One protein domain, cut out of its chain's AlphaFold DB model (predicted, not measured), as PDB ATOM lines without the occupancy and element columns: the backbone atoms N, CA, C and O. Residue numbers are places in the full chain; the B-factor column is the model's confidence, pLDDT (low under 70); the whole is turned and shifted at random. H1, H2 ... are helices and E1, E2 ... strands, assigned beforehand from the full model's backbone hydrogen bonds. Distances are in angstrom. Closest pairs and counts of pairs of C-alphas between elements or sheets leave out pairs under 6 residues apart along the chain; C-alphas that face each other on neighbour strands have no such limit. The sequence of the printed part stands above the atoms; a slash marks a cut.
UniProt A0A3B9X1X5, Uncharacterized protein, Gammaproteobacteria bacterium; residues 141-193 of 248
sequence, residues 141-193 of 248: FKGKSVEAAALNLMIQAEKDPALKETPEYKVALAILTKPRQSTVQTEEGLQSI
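Overview. This is residues 141 to 193 of the 248 residues of an uncharacterized protein of Gammaproteobacteria bacterium (UniProt A0A3B9X1X5). A small helical head, in which H1 and H3 cross with short H2 at the turn between them, leads into a slender hairpin arm, E1 and E2, that makes much of the length. The printed part has 53 residues, with three helices then two antiparallel strands, mixed in class. It is extended, radius of gyration of the C-alphas 15.4 A, spanning 50 by 21 by 12 A.

Arrangement. E1, residues 180 to 186, and E2, residues 189 to 193, form an antiparallel hairpin; N 184 and O 191 are within hydrogen-bond range at 2.9 A. H1, residues 146 to 159, touches H3, residues 167 to 177, at a steep tilt of 59 degrees, opposite ways; the closest C-alphas, of Ala 150 and Ala 172, are 4.4 A apart. H2, residues 161 to 165, touches H1 only at the corner, at residues 154 to 158 alone; the closest C-alphas, of Ala 157 and Leu 163, are 4.9 A apart. Every O i to N i+4 pair of H3 is within hydrogen-bond range, 9 of 10 in H1 and 0 of 1 in H2, where 2 of 2 O i to N i+3 pairs are.

Along the chain. H1 begins at C-alpha 146 (181.242, 170.330, 145.751) and measures 20.3 A, H3 15.5 A and E1 17.7 A; E2 ends at C-alpha 193 (195.581, 178.660, 134.288).

Size, cuts and confidence. The printed part has no cut, and its four links are tight. pLDDT is under 70 in 17 residues, among them 182 to 193.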
ATOM      1  N   PHE A 141     170.533 172.198 141.466       75.56
ATOM      2  CA  PHE A 141     171.601 171.748 140.594       75.56
ATOM      3  C   PHE A 141     171.815 170.243 140.764       75.56
ATOM      4  O   PHE A 141     172.018 169.732 141.870       75.56
ATOM      5  N   LYS A 142     171.748 169.510 139.649       67.25
ATOM      6  CA  LYS A 142     171.932 168.056 139.624       67.25
ATOM      7  C   LYS A 142     173.419 167.721 139.579       67.25
ATOM      8  O   LYS A 142     174.091 168.038 138.606       67.25
ATOM      9  N   GLY A 143     173.911 166.999 140.580       65.94
ATOM     10  CA  GLY A 143     175.276 166.479 140.600       65.94
ATOM     11  C   GLY A 143     175.809 166.268 142.012       65.94
ATOM     12  O   GLY A 143     175.183 166.669 142.985       65.94
ATOM     13  N   LYS A 144     176.969 165.610 142.116       69.06
ATOM     14  CA  LYS A 144     177.685 165.381 143.386       69.06
ATOM     15  C   LYS A 144     178.937 166.255 143.525       69.06
ATOM     16  O   LYS A 144     179.799 165.953 144.343       69.06
ATOM     17  N   SER A 145     179.084 167.270 142.673       76.62
ATOM     18  CA  SER A 145     180.237 168.161 142.757       76.62
ATOM     19  C   SER A 145     180.092 169.075 143.973       76.62
ATOM     20  O   SER A 145     178.974 169.386 144.396       76.62
ATOM     21  N   VAL A 146     181.222 169.482 144.550       76.62
ATOM     22  CA  VAL A 146     181.242 170.330 145.751       76.62
ATOM     23  C   VAL A 146     180.578 171.683 145.458       76.62
ATOM     24  O   VAL A 146     179.902 172.242 146.311       76.62
ATOM     25  N   GLU A 147     180.682 172.162 144.221       77.94
ATOM     26  CA  GLU A 147     180.090 173.410 143.731       77.94
ATOM     27  C   GLU A 147     178.577 173.303 143.597       77.94
ATOM     28  O   GLU A 147     177.862 174.200 144.023       77.94
ATOM     29  N   ALA A 148     178.073 172.192 143.049       76.62
ATOM     30  CA  ALA A 148     176.637 171.963 142.963       76.62
ATOM     31  C   ALA A 148     176.026 171.851 144.369       76.62
ATOM     32  O   ALA A 148     174.955 172.396 144.617       76.62
ATOM     33  N   ALA A 149     176.721 171.198 145.309       78.62
ATOM     34  CA  ALA A 149     176.304 171.140 146.708       78.62
ATOM     35  C   ALA A 149     176.307 172.531 147.372       78.62
ATOM     36  O   ALA A 149     175.330 172.886 148.028       78.62
ATOM     37  N   ALA A 150     177.355 173.330 147.149       79.94
ATOM     38  CA  ALA A 150     177.458 174.699 147.653       79.94
ATOM     39  C   ALA A 150     176.354 175.612 147.089       79.94
ATOM     40  O   ALA A 150     175.671 176.286 147.854       79.94
ATOM     41  N   LEU A 151     176.109 175.580 145.774       80.38
ATOM     42  CA  LEU A 151     175.038 176.352 145.131       80.38
ATOM     43  C   LEU A 151     173.655 175.922 145.614       80.38
ATOM     44  O   LEU A 151     172.806 176.768 145.872       80.38
ATOM     45  N   ASN A 152     173.427 174.618 145.779       81.75
ATOM     46  CA  ASN A 152     172.170 174.114 146.325       81.75
ATOM     47  C   ASN A 152     171.932 174.615 147.750       81.75
ATOM     48  O   ASN A 152     170.806 174.988 148.068       81.75
ATOM     49  N   LEU A 153     172.974 174.670 148.582       81.56
ATOM     50  CA  LEU A 153     172.885 175.226 149.929       81.56
ATOM     51  C   LEU A 153     172.572 176.729 149.894       81.56
ATOM     52  O   LEU A 153     171.730 177.192 150.658       81.56
ATOM     53  N   MET A 154     173.163 177.483 148.961       77.94
ATOM     54  CA  MET A 154     172.829 178.902 148.782       77.94
ATOM     55  C   MET A 154     171.389 179.115 148.296       77.94
ATOM     56  O   MET A 154     170.688 179.968 148.832       77.94
ATOM     57  N   ILE A 155     170.902 178.298 147.355       81.19
ATOM     58  CA  ILE A 155     169.498 178.316 146.908       81.19
ATOM     59  C   ILE A 155     168.545 177.967 148.063       81.19
ATOM     60  O   ILE A 155     167.462 178.543 148.166       81.19
ATOM     61  N   GLN A 156     168.920 177.035 148.946       79.31
ATOM     62  CA  GLN A 156     168.128 176.721 150.140       79.31
ATOM     63  C   GLN A 156     168.103 177.883 151.125       79.31
ATOM     64  O   GLN A 156     167.039 178.192 151.647       79.31
ATOM     65  N   ALA A 157     169.231 178.558 151.327       79.69
ATOM     66  CA  ALA A 157     169.328 179.696 152.231       79.69
ATOM     67  C   ALA A 157     168.544 180.938 151.759       79.69
ATOM     68  O   ALA A 157     168.199 181.792 152.569       79.69
ATOM     69  N   GLU A 158     168.210 181.035 150.469       74.69
ATOM     70  CA  GLU A 158     167.241 182.026 149.971       74.69
ATOM     71  C   GLU A 158     165.800 181.704 150.379       74.69
ATOM     72  O   GLU A 158     164.986 182.607 150.555       74.69
ATOM     73  N   LYS A 159     165.469 180.420 150.543       75.75
ATOM     74  CA  LYS A 159     164.145 179.985 151.011       75.75
ATOM     75  C   LYS A 159     164.054 179.958 152.536       75.75
ATOM     76  O   LYS A 159     162.980 180.201 153.076       75.75
ATOM     77  N   ASP A 160     165.162 179.651 153.205       80.12
ATOM     78  CA  ASP A 160     165.298 179.626 154.658       80.12
ATOM     79  C   ASP A 160     166.458 180.536 155.106       80.12
ATOM     80  O   ASP A 160     167.616 180.102 155.142       80.12
ATOM     81  N   PRO A 161     166.167 181.802 155.461       78.19
ATOM     82  CA  PRO A 161     167.184 182.781 155.838       78.19
ATOM     83  C   PRO A 161     168.047 182.372 157.036       78.19
ATOM     84  O   PRO A 161     169.175 182.847 157.145       78.19
ATOM     85  N   ALA A 162     167.571 181.477 157.912       78.19
ATOM     86  CA  ALA A 162     168.354 181.003 159.055       78.19
ATOM     87  C   ALA A 162     169.624 180.254 158.612       78.19
ATOM     88  O   ALA A 162     170.637 180.268 159.311       78.19
ATOM     89  N   LEU A 163     169.609 179.657 157.415       77.25
ATOM     90  CA  LEU A 163     170.774 178.980 156.852       77.25
ATOM     91  C   LEU A 163     171.889 179.960 156.457       77.25
ATOM     92  O   LEU A 163     173.050 179.560 156.439       77.25
ATOM     93  N   LYS A 164     171.590 181.243 156.202       75.19
ATOM     94  CA  LYS A 164     172.609 182.246 155.827       75.19
ATOM     95  C   LYS A 164     173.623 182.513 156.945       75.19
ATOM     96  O   LYS A 164     174.760 182.893 156.671       75.19
ATOM     97  N   GLU A 165     173.238 182.292 158.200       73.00
ATOM     98  CA  GLU A 165     174.112 182.502 159.363       73.00
ATOM     99  C   GLU A 165     175.009 181.296 159.672       73.00
ATOM    100  O   GLU A 165     175.948 181.395 160.468       73.00
ATOM    101  N   THR A 166     174.756 180.162 159.018       75.06
ATOM    102  CA  THR A 166     175.443 178.901 159.304       75.06
ATOM    103  C   THR A 166     176.886 178.896 158.781       75.06
ATOM    104  O   THR A 166     177.194 179.524 157.757       75.06
ATOM    105  N   PRO A 167     177.814 178.192 159.459       69.44
ATOM    106  CA  PRO A 167     179.177 178.027 158.961       69.44
ATOM    107  C   PRO A 167     179.205 177.333 157.592       69.44
ATOM    108  O   PRO A 167     180.049 177.660 156.759       69.44
ATOM    109  N   GLU A 168     178.252 176.444 157.311       72.31
ATOM    110  CA  GLU A 168     178.120 175.755 156.029       72.31
ATOM    111  C   GLU A 168     177.847 176.729 154.874       72.31
ATOM    112  O   GLU A 168     178.437 176.580 153.804       72.31
ATOM    113  N   TYR A 169     177.030 177.766 155.092       73.25
ATOM    114  CA  TYR A 169     176.782 178.811 154.094       73.25
ATOM    115  C   TYR A 169     178.027 179.652 153.806       73.25
ATOM    116  O   TYR A 169     178.355 179.909 152.646       73.25
ATOM    117  N   LYS A 170     178.786 180.015 154.846       71.12
ATOM    118  CA  LYS A 170     180.050 180.754 154.686       71.12
ATOM    119  C   LYS A 170     181.087 179.942 153.908       71.12
ATOM    120  O   LYS A 170     181.774 180.482 153.043       71.12
ATOM    121  N   VAL A 171     181.177 178.642 154.186       72.50
ATOM    122  CA  VAL A 171     182.057 177.717 153.460       72.50
ATOM    123  C   VAL A 171     181.598 177.545 152.010       72.50
ATOM    124  O   VAL A 171     182.432 177.580 151.108       72.50
ATOM    125  N   ALA A 172     180.291 177.412 151.765       74.25
ATOM    126  CA  ALA A 172     179.733 177.324 150.417       74.25
ATOM    127  C   ALA A 172     180.076 178.564 149.577       74.25
ATOM    128  O   ALA A 172     180.580 178.423 148.461       74.25
ATOM    129  N   LEU A 173     179.897 179.763 150.140       74.19
ATOM    130  CA  LEU A 173     180.274 181.017 149.493       74.19
ATOM    131  C   LEU A 173     181.775 181.040 149.178       74.19
ATOM    132  O   LEU A 173     182.153 181.270 148.034       74.19
ATOM    133  N   ALA A 174     182.632 180.694 150.143       71.00
ATOM    134  CA  ALA A 174     184.080 180.662 149.940       71.00
ATOM    135  C   ALA A 174     184.531 179.660 148.857       71.00
ATOM    136  O   ALA A 174     185.489 179.922 148.132       71.00
ATOM    137  N   ILE A 175     183.863 178.509 148.729       74.06
ATOM    138  CA  ILE A 175     184.165 177.505 147.694       74.06
ATOM    139  C   ILE A 175     183.816 178.016 146.294       74.06
ATOM    140  O   ILE A 175     184.519 177.686 145.331       74.06
ATOM    141  N   LEU A 176     182.730 178.784 146.179       74.69
ATOM    142  CA  LEU A 176     182.242 179.311 144.908       74.69
ATOM    143  C   LEU A 176     183.030 180.544 144.467       74.69
ATOM    144  O   LEU A 176     183.386 180.634 143.298       74.69
ATOM    145  N   THR A 177     183.380 181.443 145.388       74.00
ATOM    146  CA  THR A 177     184.090 182.690 145.066       74.00
ATOM    147  C   THR A 177     185.601 182.513 144.902       74.00
ATOM    148  O   THR A 177     186.274 183.404 144.381       74.00
ATOM    149  N   LYS A 178     186.184 181.390 145.347       70.12
ATOM    150  CA  LYS A 178     187.638 181.189 145.290       70.12
ATOM    151  C   LYS A 178     188.115 180.903 143.855       70.12
ATOM    152  O   LYS A 178     187.682 179.908 143.267       70.12
ATOM    153  N   PRO A 179     189.081 181.680 143.324       69.94
ATOM    154  CA  PRO A 179     189.713 181.370 142.050       69.94
ATOM    155  C   PRO A 179     190.523 180.077 142.155       69.94
ATOM    156  O   PRO A 179     191.184 179.799 143.162       69.94
ATOM    157  N   ARG A 180     190.474 179.270 141.101       70.44
ATOM    158  CA  ARG A 180     191.079 177.937 141.060       70.44
ATOM    159  C   ARG A 180     192.239 177.925 140.094       70.44
ATOM    160  O   ARG A 180     192.153 178.502 139.019       70.44
ATOM    161  N   GLN A 181     193.301 177.223 140.458       70.06
ATOM    162  CA  GLN A 181     194.389 176.946 139.532       70.06
ATOM    163  C   GLN A 181     194.168 175.560 138.934       70.06
ATOM    164  O   GLN A 181     194.103 174.575 139.668       70.06
ATOM    165  N   SER A 182     194.017 175.495 137.615       61.81
ATOM    166  CA  SER A 182     194.056 174.246 136.857       61.81
ATOM    167  C   SER A 182     195.387 174.176 136.118       61.81
ATOM    168  O   SER A 182     195.832 175.156 135.522       61.81
ATOM    169  N   THR A 183     196.049 173.026 136.167       65.19
ATOM    170  CA  THR A 183     197.231 172.767 135.345       65.19
ATOM    171  C   THR A 183     196.779 172.142 134.039       65.19
ATOM    172  O   THR A 183     196.249 171.030 134.033       65.19
ATOM    173  N   VAL A 184     197.007 172.838 132.933       60.06
ATOM    174  CA  VAL A 184     196.666 172.353 131.598       60.06
ATOM    175  C   VAL A 184     197.940 172.079 130.825       60.06
ATOM    176  O   VAL A 184     198.867 172.885 130.815       60.06
ATOM    177  N   GLN A 185     197.969 170.934 130.152       54.00
ATOM    178  CA  GLN A 185     198.996 170.621 129.173       54.00
ATOM    179  C   GLN A 185     198.651 171.334 127.859       54.00
ATOM    180  O   GLN A 185     197.675 170.980 127.198       54.00
ATOM    181  N   THR A 186     199.411 172.371 127.521       61.38
ATOM    182  CA  THR A 186     199.341 173.073 126.235       61.38
ATOM    183  C   THR A 186     200.521 172.653 125.353       61.38
ATOM    184  O   THR A 186     201.431 171.956 125.807       61.38
ATOM    185  N   GLU A 187     200.521 173.059 124.081       55.81
ATOM    186  CA  GLU A 187     201.619 172.766 123.138       55.81
ATOM    187  C   GLU A 187     202.977 173.334 123.605       55.81
ATOM    188  O   GLU A 187     204.027 172.825 123.221       55.81
ATOM    189  N   GLU A 188     202.964 174.328 124.499       54.03
ATOM    190  CA  GLU A 188     204.147 174.953 125.111       54.03
ATOM    191  C   GLU A 188     204.572 174.308 126.449       54.03
ATOM    192  O   GLU A 188     205.550 174.738 127.061       54.03
ATOM    193  N   GLY A 189     203.857 173.279 126.926       60.84
ATOM    194  CA  GLY A 189     204.132 172.583 128.188       60.84
ATOM    195  C   GLY A 189     203.002 172.691 129.219       60.84
ATOM    196  O   GLY A 189     201.850 172.964 128.895       60.84
ATOM    197  N   LEU A 190     203.305 172.421 130.492       60.38
ATOM    198  CA  LEU A 190     202.329 172.534 131.582       60.38
ATOM    199  C   LEU A 190     202.158 174.007 131.981       60.38
ATOM    200  O   LEU A 190     203.046 174.581 132.608       60.38
ATOM    201  N   GLN A 191     201.013 174.608 131.655       54.47
ATOM    202  CA  GLN A 191     200.657 175.963 132.083       54.47
ATOM    203  C   GLN A 191     199.616 175.921 133.211       54.47
ATOM    204  O   GLN A 191     198.601 175.230 133.125       54.47
ATOM    205  N   SER A 192     199.867 176.685 134.278       61.09
ATOM    206  CA  SER A 192     198.868 176.979 135.311       61.09
ATOM    207  C   SER A 192     197.923 178.059 134.786       61.09
ATOM    208  O   SER A 192     198.343 179.190 134.534       61.09
ATOM    209  N   ILE A 193     196.651 177.713 134.601       60.88
ATOM    210  CA  ILE A 193     195.581 178.660 134.288       60.88
ATOM    211  C   ILE A 193     194.737 178.918 135.536       60.88
ATOM    212  O   ILE A 193     194.395 178.003 136.284       60.88
TER     213      ILE A 193